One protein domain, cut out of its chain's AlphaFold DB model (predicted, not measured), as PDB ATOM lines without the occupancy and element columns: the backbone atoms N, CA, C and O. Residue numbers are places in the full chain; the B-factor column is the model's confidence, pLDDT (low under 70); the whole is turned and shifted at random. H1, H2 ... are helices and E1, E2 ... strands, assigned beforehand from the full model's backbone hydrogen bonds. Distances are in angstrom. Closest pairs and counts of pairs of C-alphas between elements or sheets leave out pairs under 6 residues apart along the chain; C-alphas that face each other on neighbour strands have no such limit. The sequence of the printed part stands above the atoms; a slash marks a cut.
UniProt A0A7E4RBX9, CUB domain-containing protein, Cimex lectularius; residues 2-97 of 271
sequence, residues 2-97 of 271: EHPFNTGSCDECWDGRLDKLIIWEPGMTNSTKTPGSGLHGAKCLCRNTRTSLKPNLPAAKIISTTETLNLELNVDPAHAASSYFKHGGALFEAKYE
ATOM      1  N   GLU A   2     105.504  86.334 115.452       63.97
ATOM      2  CA  GLU A   2     105.295  85.704 114.148       63.97
ATOM      3  C   GLU A   2     106.626  85.686 113.375       63.97
ATOM      4  O   GLU A   2     107.379  86.663 113.416       63.97
ATOM      5  N   HIS A   3     106.963  84.549 112.768       68.94
ATOM      6  CA  HIS A   3     108.222  84.341 112.053       68.94
ATOM      7  C   HIS A   3     107.947  84.144 110.553       68.94
ATOM      8  O   HIS A   3     106.932  83.533 110.227       68.94
ATOM      9  N   PRO A   4     108.850  84.591 109.651       75.44
ATOM     10  CA  PRO A   4     108.636  84.475 108.205       75.44
ATOM     11  C   PRO A   4     108.686  83.045 107.654       75.44
ATOM     12  O   PRO A   4     108.417  82.842 106.477       75.44
ATOM     13  N   PHE A   5     109.102  82.083 108.471       75.62
ATOM     14  CA  PHE A   5     109.424  80.728 108.051       75.62
ATOM     15  C   PHE A   5     108.889  79.713 109.048       75.62
ATOM     16  O   PHE A   5     108.817  79.974 110.260       75.62
ATOM     17  N   ASN A   6     108.559  78.537 108.524       77.75
ATOM     18  CA  ASN A   6     108.037  77.426 109.293       77.75
ATOM     19  C   ASN A   6     109.096  76.978 110.317       77.75
ATOM     20  O   ASN A   6     110.258  76.733 109.989       77.75
ATOM     21  N   THR A   7     108.695  76.908 111.587       70.88
ATOM     22  CA  THR A   7     109.571  76.556 112.715       70.88
ATOM     23  C   THR A   7     109.421  75.105 113.161       70.88
ATOM     24  O   THR A   7     109.756  74.790 114.303       70.88
ATOM     25  N   GLY A   8     108.876  74.240 112.304       73.62
ATOM     26  CA  GLY A   8     108.776  72.806 112.550       73.62
ATOM     27  C   GLY A   8     110.130  72.189 112.907       73.62
ATOM     28  O   GLY A   8     111.186  72.700 112.517       73.62
ATOM     29  N   SER A   9     110.100  71.098 113.678       78.38
ATOM     30  CA  SER A   9     111.329  70.390 114.035       78.38
ATOM     31  C   SER A   9     112.001  69.836 112.784       78.38
ATOM     32  O   SER A   9     111.329  69.337 111.885       78.38
ATOM     33  N   CYS A  10     113.328  69.913 112.738       80.50
ATOM     34  CA  CYS A  10     114.108  69.413 111.613       80.50
ATOM     35  C   CYS A  10     114.786  68.070 111.906       80.50
ATOM     36  O   CYS A  10     115.917  67.820 111.492       80.50
ATOM     37  N   ASP A  11     114.093  67.211 112.645       82.00
ATOM     38  CA  ASP A  11     114.579  65.863 112.941       82.00
ATOM     39  C   ASP A  11     114.574  64.993 111.670       82.00
ATOM     40  O   ASP A  11     115.490  64.210 111.438       82.00
ATOM     41  N   GLU A  12     113.603  65.221 110.780       85.62
ATOM     42  CA  GLU A  12     113.458  64.539 109.491       85.62
ATOM     43  C   GLU A  12     113.501  65.562 108.347       85.62
ATOM     44  O   GLU A  12     112.489  65.867 107.727       85.62
ATOM     45  N   CYS A  13     114.668  66.149 108.058       88.38
ATOM     46  CA  CYS A  13     114.773  67.183 107.013       88.38
ATOM     47  C   CYS A  13     114.249  66.696 105.647       88.38
ATOM     48  O   CYS A  13     113.511  67.403 104.959       88.38
ATOM     49  N   TRP A  14     114.594  65.466 105.257       90.25
ATOM     50  CA  TRP A  14     114.252  64.903 103.948       90.25
ATOM     51  C   TRP A  14     112.745  64.696 103.764       90.25
ATOM     52  O   TRP A  14     112.190  65.159 102.768       90.25
ATOM     53  N   ASP A  15     112.067  64.138 104.766       88.75
ATOM     54  CA  ASP A  15     110.650  63.757 104.675       88.75
ATOM     55  C   ASP A  15     109.695  64.774 105.322       88.75
ATOM     56  O   ASP A  15     108.505  64.834 105.004       88.75
ATOM     57  N   GLY A  16     110.216  65.635 106.193       84.25
ATOM     58  CA  GLY A  16     109.442  66.584 106.978       84.25
ATOM     59  C   GLY A  16     108.794  67.692 106.146       84.25
ATOM     60  O   GLY A  16     109.339  68.169 105.141       84.25
ATOM     61  N   ARG A  17     107.619  68.135 106.614       85.38
ATOM     62  CA  ARG A  17     106.884  69.301 106.101       85.38
ATOM     63  C   ARG A  17     107.353  70.574 106.803       85.38
ATOM     64  O   ARG A  17     106.783  70.992 107.808       85.38
ATOM     65  N   LEU A  18     108.426  71.149 106.283       87.81
ATOM     66  CA  LEU A  18     109.040  72.383 106.763       87.81
ATOM     67  C   LEU A  18     109.744  73.099 105.609       87.81
ATOM     68  O   LEU A  18     109.980  72.500 104.557       87.81
ATOM     69  N   ASP A  19     110.122  74.353 105.842       88.19
ATOM     70  CA  ASP A  19     110.948  75.103 104.902       88.19
ATOM     71  C   ASP A  19     112.369  74.531 104.900       88.19
ATOM     72  O   ASP A  19     113.051  74.517 105.932       88.19
ATOM     73  N   LYS A  20     112.824  74.053 103.744       90.06
ATOM     74  CA  LYS A  20     114.108  73.360 103.606       90.06
ATOM     75  C   LYS A  20     114.794  73.660 102.287       90.06
ATOM     76  O   LYS A  20     114.152  73.870 101.264       90.06
ATOM     77  N   LEU A  21     116.118  73.631 102.317       91.69
ATOM     78  CA  LEU A  21     116.980  73.779 101.156       91.69
ATOM     79  C   LEU A  21     117.674  72.447 100.878       91.69
ATOM     80  O   LEU A  21     118.413  71.944 101.725       91.69
ATOM     81  N   ILE A  22     117.458  71.895  99.692       93.25
ATOM     82  CA  ILE A  22     118.126  70.681  99.223       93.25
ATOM     83  C   ILE A  22     119.265  71.096  98.292       93.25
ATOM     84  O   ILE A  22     119.056  71.873  97.362       93.25
ATOM     85  N   ILE A  23     120.473  70.594  98.551       92.81
ATOM     86  CA  ILE A  23     121.668  70.836  97.737       92.81
ATOM     87  C   ILE A  23     122.243  69.511  97.248       92.81
ATOM     88  O   ILE A  23     122.458  68.600  98.051       92.81
ATOM     89  N   TRP A  24     122.539  69.403  95.955       92.81
ATOM     90  CA  TRP A  24     123.148  68.205  95.374       92.81
ATOM     91  C   TRP A  24     123.934  68.513  94.102       92.81
ATOM     92  O   TRP A  24     123.765  69.559  93.480       92.81
ATOM     93  N   GLU A  25     124.782  67.570  93.706       91.12
ATOM     94  CA  GLU A  25     125.567  67.640  92.475       91.12
ATOM     95  C   GLU A  25     124.999  66.643  91.449       91.12
ATOM     96  O   GLU A  25     125.026  65.428  91.689       91.12
ATOM     97  N   PRO A  26     124.477  67.106  90.296       87.56
ATOM     98  CA  PRO A  26     123.933  66.224  89.261       87.56
ATOM     99  C   PRO A  26     124.941  65.187  88.763       87.56
ATOM    100  O   PRO A  26     124.569  64.041  88.520       87.56
ATOM    101  N   GLY A  27     126.226  65.552  88.684       80.88
ATOM    102  CA  GLY A  27     127.303  64.646  88.269       80.88
ATOM    103  C   GLY A  27     127.514  63.442  89.197       80.88
ATOM    104  O   GLY A  27     128.061  62.434  88.764       80.88
ATOM    105  N   MET A  28     127.054  63.503  90.454       78.81
ATOM    106  CA  MET A  28     127.127  62.369  91.387       78.81
ATOM    107  C   MET A  28     125.926  61.420  91.292       78.81
ATOM    108  O   MET A  28     126.031  60.255  91.670       78.81
ATOM    109  N   THR A  29     124.787  61.912  90.805       76.25
ATOM    110  CA  THR A  29     123.526  61.155  90.712       76.25
ATOM    111  C   THR A  29     123.152  60.794  89.275       76.25
ATOM    112  O   THR A  29     122.189  60.058  89.063       76.25
ATOM    113  N   ASN A  30     123.881  61.322  88.283       80.94
ATOM    114  CA  ASN A  30     123.516  61.316  86.864       80.94
ATOM    115  C   ASN A  30     122.070  61.789  86.621       80.94
ATOM    116  O   ASN A  30     121.394  61.326  85.703       80.94
ATOM    117  N   SER A  31     121.572  62.684  87.477       83.50
ATOM    118  CA  SER A  31     120.179  63.110  87.493       83.50
ATOM    119  C   SER A  31     120.060  64.565  87.929       83.50
ATOM    120  O   SER A  31     120.667  65.010  88.900       83.50
ATOM    121  N   THR A  32     119.213  65.313  87.231       86.12
ATOM    122  CA  THR A  32     118.808  66.661  87.644       86.12
ATOM    123  C   THR A  32     117.633  66.646  88.616       86.12
ATOM    124  O   THR A  32     117.291  67.695  89.153       86.12
ATOM    125  N   LYS A  33     117.011  65.483  88.855       90.31
ATOM    126  CA  LYS A  33     115.918  65.350  89.822       90.31
ATOM    127  C   LYS A  33     116.433  65.505  91.244       90.31
ATOM    128  O   LYS A  33     117.489  64.975  91.588       90.31
ATOM    129  N   THR A  34     115.621  66.159  92.055       89.56
ATOM    130  CA  THR A  34     115.875  66.410  93.469       89.56
ATOM    131  C   THR A  34     115.952  65.094  94.240       89.56
ATOM    132  O   THR A  34     115.021  64.283  94.162       89.56
ATOM    133  N   PRO A  35     117.053  64.837  94.964       90.19
ATOM    134  CA  PRO A  35     117.188  63.641  95.782       90.19
ATOM    135  C   PRO A  35     116.188  63.631  96.940       90.19
ATOM    136  O   PRO A  35     115.967  64.648  97.593       90.19
ATOM    137  N   GLY A  36     115.631  62.454  97.234       88.44
ATOM    138  CA  GLY A  36     114.789  62.229  98.416       88.44
ATOM    139  C   GLY A  36     115.568  61.834  99.675       88.44
ATOM    140  O   GLY A  36     114.967  61.590 100.708       88.44
ATOM    141  N   SER A  37     116.896  61.716  99.603       87.88
ATOM    142  CA  SER A  37     117.742  61.326 100.735       87.88
ATOM    143  C   SER A  37     119.156  61.879 100.575       87.88
ATOM    144  O   SER A  37     119.538  62.333  99.497       87.88
ATOM    145  N   GLY A  38     119.963  61.780 101.636       83.00
ATOM    146  CA  GLY A  38     121.369  62.200 101.633       83.00
ATOM    147  C   GLY A  38     122.328  61.245 100.917       83.00
ATOM    148  O   GLY A  38     123.528  61.263 101.199       83.00
ATOM    149  N   LEU A  39     121.823  60.371 100.042       80.75
ATOM    150  CA  LEU A  39     122.653  59.536  99.176       80.75
ATOM    151  C   LEU A  39     123.444  60.415  98.193       80.75
ATOM    152  O   LEU A  39     123.032  61.524  97.855       80.75
ATOM    153  N   HIS A  40     124.595  59.917  97.734       78.81
ATOM    154  CA  HIS A  40     125.467  60.619  96.777       78.81
ATOM    155  C   HIS A  40     125.905  62.025  97.230       78.81
ATOM    156  O   HIS A  40     126.128  62.907  96.408       78.81
ATOM    157  N   GLY A  41     126.010  62.254  98.543       80.62
ATOM    158  CA  GLY A  41     126.489  63.524  99.096       80.62
ATOM    159  C   GLY A  41     125.472  64.670  99.072       80.62
ATOM    160  O   GLY A  41     125.843  65.802  99.392       80.62
ATOM    161  N   ALA A  42     124.205  64.399  98.736       88.81
ATOM    162  CA  ALA A  42     123.140  65.389  98.823       88.81
ATOM    163  C   ALA A  42     122.937  65.860 100.275       88.81
ATOM    164  O   ALA A  42     123.067  65.092 101.233       88.81
ATOM    165  N   LYS A  43     122.615  67.142 100.450       89.88
ATOM    166  CA  LYS A  43     122.428  67.780 101.758       89.88
ATOM    167  C   LYS A  43     121.044  68.396 101.850       89.88
ATOM    168  O   LYS A  43     120.605  69.059 100.919       89.88
ATOM    169  N   CYS A  44     120.409  68.235 103.003       90.19
ATOM    170  CA  CYS A  44     119.174  68.921 103.352       90.19
ATOM    171  C   CYS A  44     119.466  69.876 104.511       90.19
ATOM    172  O   CYS A  44     120.022  69.461 105.530       90.19
ATOM    173  N   LEU A  45     119.147  71.155 104.324       88.69
ATOM    174  CA  LEU A  45     119.341  72.219 105.304       88.69
ATOM    175  C   LEU A  45     118.001  72.825 105.701       88.69
ATOM    176  O   LEU A  45     117.110  73.017 104.879       88.69
ATOM    177  N   CYS A  46     117.895  73.188 106.966       86.06
ATOM    178  CA  CYS A  46     116.701  73.742 107.588       86.06
ATOM    179  C   CYS A  46     117.118  74.594 108.794       86.06
ATOM    180  O   CYS A  46     118.279  74.592 109.210       86.06
ATOM    181  N   ARG A  47     116.176  75.308 109.415       73.56
ATOM    182  CA  ARG A  47     116.480  76.237 110.519       73.56
ATOM    183  C   ARG A  47     117.273  75.605 111.682       73.56
ATOM    184  O   ARG A  47     118.037  76.316 112.329       73.56
ATOM    185  N   ASN A  48     117.113  74.303 111.945       62.91
ATOM    186  CA  ASN A  48     117.728  73.632 113.099       62.91
ATOM    187  C   ASN A  48     119.065  72.927 112.806       62.91
ATOM    188  O   ASN A  48     119.699  72.404 113.724       62.91
ATOM    189  N   THR A  49     119.549  72.930 111.558       57.88
ATOM    190  CA  THR A  49     120.902  72.440 111.256       57.88
ATOM    191  C   THR A  49     121.948  73.446 111.763       57.88
ATOM    192  O   THR A  49     122.401  74.319 111.033       57.88
ATOM    193  N   ARG A  50     122.321  73.292 113.042       50.72
ATOM    194  CA  ARG A  50     123.414  73.953 113.791       50.72
ATOM    195  C   ARG A  50     123.238  75.454 114.053       50.72
ATOM    196  O   ARG A  50     123.850  76.328 113.442       50.72
ATOM    197  N   THR A  51     122.469  75.727 115.100       46.94
ATOM    198  CA  THR A  51     122.372  76.999 115.824       46.94
ATOM    199  C   THR A  51     123.727  77.511 116.335       46.94
ATOM    200  O   THR A  51     124.156  77.213 117.445       46.94
ATOM    201  N   SER A  52     124.372  78.361 115.541       47.75
ATOM    202  CA  SER A  52     125.047  79.582 116.001       47.75
ATOM    203  C   SER A  52     125.131  80.531 114.808       47.75
ATOM    204  O   SER A  52     126.194  80.767 114.237       47.75
ATOM    205  N   LEU A  53     123.970  81.041 114.384       56.78
ATOM    206  CA  LEU A  53     123.871  82.127 113.410       56.78
ATOM    207  C   LEU A  53     124.411  83.402 114.068       56.78
ATOM    208  O   LEU A  53     123.663  84.280 114.492       56.78
ATOM    209  N   LYS A  54     125.734  83.491 114.215       60.34
ATOM    210  CA  LYS A  54     126.388  84.778 114.433       60.34
ATOM    211  C   LYS A  54     125.958  85.673 113.262       60.34
ATOM    212  O   LYS A  54     126.066  85.207 112.128       60.34
ATOM    213  N   PRO A  55     125.514  86.920 113.497       59.66
ATOM    214  CA  PRO A  55     124.819  87.754 112.506       59.66
ATOM    215  C   PRO A  55     125.578  88.077 111.199       59.66
ATOM    216  O   PRO A  55     125.048  88.798 110.370       59.66
ATOM    217  N   ASN A  56     126.776  87.525 110.975       66.19
ATOM    218  CA  ASN A  56     127.605  87.727 109.782       66.19
ATOM    219  C   ASN A  56     128.236  86.433 109.222       66.19
ATOM    220  O   ASN A  56     129.122  86.505 108.372       66.19
ATOM    221  N   LEU A  57     127.843  85.250 109.707       69.62
ATOM    222  CA  LEU A  57     128.353  83.968 109.210       69.62
ATOM    223  C   LEU A  57     127.264  83.248 108.404       69.62
ATOM    224  O   LEU A  57     126.115  83.209 108.847       69.62
ATOM    225  N   PRO A  58     127.598  82.683 107.228       76.31
ATOM    226  CA  PRO A  58     126.623  81.959 106.428       76.31
ATOM    227  C   PRO A  58     126.150  80.705 107.170       76.31
ATOM    228  O   PRO A  58     126.946  80.035 107.828       76.31
ATOM    229  N   ALA A  59     124.867  80.362 107.012       77.56
ATOM    230  CA  ALA A  59     124.278  79.155 107.600       77.56
ATOM    231  C   ALA A  59     124.980  77.871 107.122       77.56
ATOM    232  O   ALA A  59     125.125  76.912 107.875       77.56
ATOM    233  N   ALA A  60     125.453  77.869 105.875       83.94
ATOM    234  CA  ALA A  60     126.293  76.822 105.322       83.94
ATOM    235  C   ALA A  60     127.256  77.399 104.280       83.94
ATOM    236  O   ALA A  60     126.929  78.339 103.557       83.94
ATOM    237  N   LYS A  61     128.441  76.794 104.176       86.50
ATOM    238  CA  LYS A  61     129.374  77.004 103.068       86.50
ATOM    239  C   LYS A  61     129.540  75.685 102.330       86.50
ATOM    240  O   LYS A  61     129.924  74.686 102.934       86.50
ATOM    241  N   ILE A  62     129.249  75.690 101.036       87.81
ATOM    242  CA  ILE A  62     129.289  74.502 100.183       87.81
ATOM    243  C   ILE A  62     130.285  74.778  99.066       87.81
ATOM    244  O   ILE A  62     130.279  75.856  98.478       87.81
ATOM    245  N   ILE A  63     131.185  73.829  98.833       87.88
ATOM    246  CA  ILE A  63     132.142  73.868  97.730       87.88
ATOM    247  C   ILE A  63     131.798  72.668  96.867       87.88
ATOM    248  O   ILE A  63     131.865  71.546  97.367       87.88
ATOM    249  N   SER A  64     131.397  72.937  95.627       88.00
ATOM    250  CA  SER A  64     131.084  71.890  94.662       88.00
ATOM    251  C   SER A  64     132.343  71.089  94.329       88.00
ATOM    252  O   SER A  64     133.418  71.675  94.167       88.00
ATOM    253  N   THR A  65     132.222  69.769  94.230       80.62
ATOM    254  CA  THR A  65     133.269  68.876  93.704       80.62
ATOM    255  C   THR A  65     133.161  68.677  92.193       80.62
ATOM    256  O   THR A  65     134.082  68.161  91.563       80.62
ATOM    257  N   THR A  66     132.053  69.124  91.605       82.19
ATOM    258  CA  THR A  66     131.781  69.092  90.166       82.19
ATOM    259  C   THR A  66     131.529  70.499  89.620       82.19
ATOM    260  O   THR A  66     131.473  71.487  90.356       82.19
ATOM    261  N   GLU A  67     131.362  70.603  88.307       83.38
ATOM    262  CA  GLU A  67     131.036  71.851  87.606       83.38
ATOM    263  C   GLU A  67     129.604  72.359  87.851       83.38
ATOM    264  O   GLU A  67     129.304  73.513  87.546       83.38
ATOM    265  N   THR A  68     128.714  71.527  88.408       88.88
ATOM    266  CA  THR A  68     127.300  71.863  88.627       88.88
ATOM    267  C   THR A  68     126.866  71.597  90.065       88.88
ATOM    268  O   THR A  68     127.069  70.516  90.608       88.88
ATOM    269  N   LEU A  69     126.204  72.586  90.668       91.62
ATOM    270  CA  LEU A  69     125.609  72.489  91.998       91.62
ATOM    271  C   LEU A  69     124.153  72.947  91.922       91.62
ATOM    272  O   LEU A  69     123.882  74.096  91.569       91.62
ATOM    273  N   ASN A  70     123.226  72.061  92.270       93.69
ATOM    274  CA  ASN A  70     121.798  72.350  92.289       93.69
ATOM    275  C   ASN A  70     121.346  72.739  93.696       93.69
ATOM    276  O   ASN A  70     121.780  72.148  94.686       93.69
ATOM    277  N   LEU A  71     120.463  73.734  93.763       93.69
ATOM    278  CA  LEU A  71     119.820  74.201  94.986       93.69
ATOM    279  C   LEU A  71     118.307  74.259  94.752       93.69
ATOM    280  O   LEU A  71     117.858  74.925  93.820       93.69
ATOM    281  N   GLU A  72     117.529  73.608  95.613       93.62
ATOM    282  CA  GLU A  72     116.063  73.656  95.606       93.62
ATOM    283  C   GLU A  72     115.545  74.106  96.971       93.62
ATOM    284  O   GLU A  72     115.808  73.458  97.986       93.62
ATOM    285  N   LEU A  73     114.809  75.219  96.995       92.06
ATOM    286  CA  LEU A  73     114.117  75.702  98.185       92.06
ATOM    287  C   LEU A  73     112.676  75.191  98.178       92.06
ATOM    288  O   LEU A  73     111.864  75.628  97.364       92.06
ATOM    289  N   ASN A  74     112.361  74.330  99.137       91.56
ATOM    290  CA  ASN A  74     111.017  73.835  99.385       91.56
ATOM    291  C   ASN A  74     110.403  74.607 100.546       91.56
ATOM    292  O   ASN A  74     110.972  74.647 101.634       91.56
ATOM    293  N   VAL A  75     109.252  75.228 100.294       89.81
ATOM    294  CA  VAL A  75     108.528  76.064 101.259       89.81
ATOM    295  C   VAL A  75     107.220  75.374 101.626       89.81
ATOM    296  O   VAL A  75     106.483  74.930 100.743       89.81
ATOM    297  N   ASP A  76     106.917  75.286 102.918       89.62
ATOM    298  CA  ASP A  76     105.665  74.710 103.396       89.62
ATOM    299  C   ASP A  76     104.474  75.620 103.027       89.62
ATOM    300  O   ASP A  76     104.391  76.763 103.493       89.62
ATOM    301  N   PRO A  77     103.512  75.139 102.215       87.50
ATOM    302  CA  PRO A  77     102.443  75.984 101.689       87.50
ATOM    303  C   PRO A  77     101.474  76.463 102.774       87.50
ATOM    304  O   PRO A  77     100.926  77.561 102.659       87.50
ATOM    305  N   ALA A  78     101.263  75.665 103.828       86.06
ATOM    306  CA  ALA A  78     100.346  76.012 104.910       86.06
ATOM    307  C   ALA A  78     100.858  77.223 105.698       86.06
ATOM    308  O   ALA A  78     100.111  78.181 105.916       86.06
ATOM    309  N   HIS A  79     102.140  77.221 106.072       85.44
ATOM    310  CA  HIS A  79     102.756  78.368 106.727       85.44
ATOM    311  C   HIS A  79     102.895  79.566 105.777       85.44
ATOM    312  O   HIS A  79     102.494  80.679 106.132       85.44
ATOM    313  N   ALA A  80     103.393  79.344 104.557       85.69
ATOM    314  CA  ALA A  80     103.643  80.413 103.593       85.69
ATOM    315  C   ALA A  80     102.392  81.244 103.296       85.69
ATOM    316  O   ALA A  80     102.462  82.470 103.317       85.69
ATOM    317  N   ALA A  81     101.230  80.610 103.106       85.56
ATOM    318  CA  ALA A  81      99.979  81.321 102.839       85.56
ATOM    319  C   ALA A  81      99.598  82.310 103.959       85.56
ATOM    320  O   ALA A  81      99.089  83.395 103.683       85.56
ATOM    321  N   SER A  82      99.878  81.964 105.220       85.25
ATOM    322  CA  SER A  82      99.598  82.824 106.380       85.25
ATOM    323  C   SER A  82     100.626  83.947 106.596       85.25
ATOM    324  O   SER A  82     100.320  84.943 107.256       85.25
ATOM    325  N   SER A  83     101.823  83.794 106.024       83.12
ATOM    326  CA  SER A  83     103.019  84.599 106.314       83.12
ATOM    327  C   SER A  83     103.434  85.517 105.148       83.12
ATOM    328  O   SER A  83     104.019  86.577 105.366       83.12
ATOM    329  N   TYR A  84     103.051  85.173 103.909       79.44
ATOM    330  CA  TYR A  84     103.512  85.795 102.658       79.44
ATOM    331  C   TYR A  84     103.407  87.327 102.629       79.44
ATOM    332  O   TYR A  84     104.360  88.009 102.272       79.44
ATOM    333  N   PHE A  85     102.268  87.889 103.040       82.56
ATOM    334  CA  PHE A  85     102.054  89.344 103.016       82.56
ATOM    335  C   PHE A  85     102.579  90.073 104.259       82.56
ATOM    336  O   PHE A  85     102.538  91.301 104.314       82.56
ATOM    337  N   LYS A  86     103.045  89.341 105.275       87.56
ATOM    338  CA  LYS A  86     103.476  89.909 106.561       87.56
ATOM    339  C   LYS A  86     104.970  90.202 106.602       87.56
ATOM    340  O   LYS A  86     105.412  91.026 107.401       87.56
ATOM    341  N   HIS A  87     105.743  89.549 105.739       82.69
ATOM    342  CA  HIS A  87     107.194  89.648 105.720       82.69
ATOM    343  C   HIS A  87     107.695  89.899 104.294       82.69
ATOM    344  O   HIS A  87     107.557  89.051 103.425       82.69
ATOM    345  N   GLY A  88     108.304  91.067 104.060       79.38
ATOM    346  CA  GLY A  88     108.852  91.444 102.748       79.38
ATOM    347  C   GLY A  88     110.318  91.057 102.513       79.38
ATOM    348  O   GLY A  88     110.877  91.420 101.484       79.38
ATOM    349  N   GLY A  89     110.968  90.390 103.472       82.12
ATOM    350  CA  GLY A  89     112.363  89.952 103.349       82.12
ATOM    351  C   GLY A  89     112.505  88.651 102.555       82.12
ATOM    352  O   GLY A  89     111.568  87.857 102.487       82.12
ATOM    353  N   ALA A  90     113.686  88.409 101.981       82.25
ATOM    354  CA  ALA A  90     113.982  87.150 101.301       82.25
ATOM    355  C   ALA A  90     113.970  85.962 102.286       82.25
ATOM    356  O   ALA A  90     114.513  86.052 103.387       82.25
ATOM    357  N   LEU A  91     113.383  84.832 101.872       80.00
ATOM    358  CA  LEU A  91     113.390  83.581 102.650       80.00
ATOM    359  C   LEU A  91     114.763  82.891 102.639       80.00
ATOM    360  O   LEU A  91     115.106  82.153 103.560       80.00
ATOM    361  N   PHE A  92     115.542  83.132 101.587       83.69
ATOM    362  CA  PHE A  92     116.868  82.571 101.384       83.69
ATOM    363  C   PHE A  92     117.726  83.557 100.596       83.69
ATOM    364  O   PHE A  92     117.295  84.090  99.574       83.69
ATOM    365  N   GLU A  93     118.957  83.755 101.054       86.19
ATOM    366  CA  GLU A  93     119.984  84.501 100.339       86.19
ATOM    367  C   GLU A  93     121.244  83.643 100.245       86.19
ATOM    368  O   GLU A  93     121.675  83.028 101.223       86.19
ATOM    369  N   ALA A  94     121.866  83.635  99.069       88.88
ATOM    370  CA  ALA A  94     123.150  82.990  98.847       88.88
ATOM    371  C   ALA A  94     124.074  83.884  98.029       88.88
ATOM    372  O   ALA A  94     123.645  84.713  97.229       88.88
ATOM    373  N   LYS A  95     125.373  83.674  98.229       90.75
ATOM    374  CA  LYS A  95     126.439  84.235  97.404       90.75
ATOM    375  C   LYS A  95     127.208  83.069  96.812       90.75
ATOM    376  O   LYS A  95     127.523  82.126  97.538       90.75
ATOM    377  N   TYR A  96     127.506  83.140  95.522       90.19
ATOM    378  CA  TYR A  96     128.340  82.157  94.846       90.19
ATOM    379  C   TYR A  96     129.586  82.836  94.286       90.19
ATOM    380  O   TYR A  96     129.574  84.016  93.937       90.19
ATOM    381  N   GLU A  97     130.664  82.072  94.222       86.88
ATOM    382  CA  GLU A  97     131.916  82.465  93.594       86.88
ATOM    383  C   GLU A  97     132.497  81.240  92.891       86.88
ATOM    384  O   GLU A  97     132.347  80.114  93.374       86.88
TER     385      GLU A  97
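Overview. This is residues 2 to 97 of the 271 residues of the protein "CUB domain-containing protein" of Cimex lectularius (UniProt A0A7E4RBX9). The domain has little regular structure: a narrow antiparallel sheet, in the order E2, E1, E3, runs among long loops, with the short helices H1 and H2 beyond its opposite ends and residues 52 to 57 sticking out. The printed part has 96 residues, 24 of them in named elements, in the order E1, H1, E2, E3, H2; the class is mixed. It is compact, with a radius of gyration of the C-alphas of 14.2 A and spans of 40 by 29 by 23 A.

Arrangement. The inner strand E1, residues 20 to 24, is antiparallel to E3, residues 70 to 74, at 162 degrees; N 22 and O 72 are within hydrogen-bond range at 2.8 A. E2, residues 43 to 45, is antiparallel to E1 at 159 degrees, with N 21 and O 45 at 2.8 A. H1, residues 26 to 29, is not on the sheet; its closest C-alpha to E3 is that of Pro 26, 7.2 A from that of Asn 70. H2, residues 77 to 83, is not on the sheet and is apart from H1. In H2, 2 of 3 O i to N i+4 pairs are within range; H1 is too short for one.

Along the chain. E1 begins at C-alpha 20 (114.108, 73.360, 103.606) and spans 13.3 A, E3 13.0 A, E2 6.5 A and H1 5.3 A. H2 spans 9.8 A and ends at C-alpha 83 (103.019, 84.599, 106.314).

Size, cuts and confidence. The C-alphas farthest apart, of Glu 2 and Asn 30, are 40.9 A apart. The printed part has no cut. The links H1 to E2 and E2 to E3 are long. Residues 2 to 3 and 48 to 57 have pLDDT under 70.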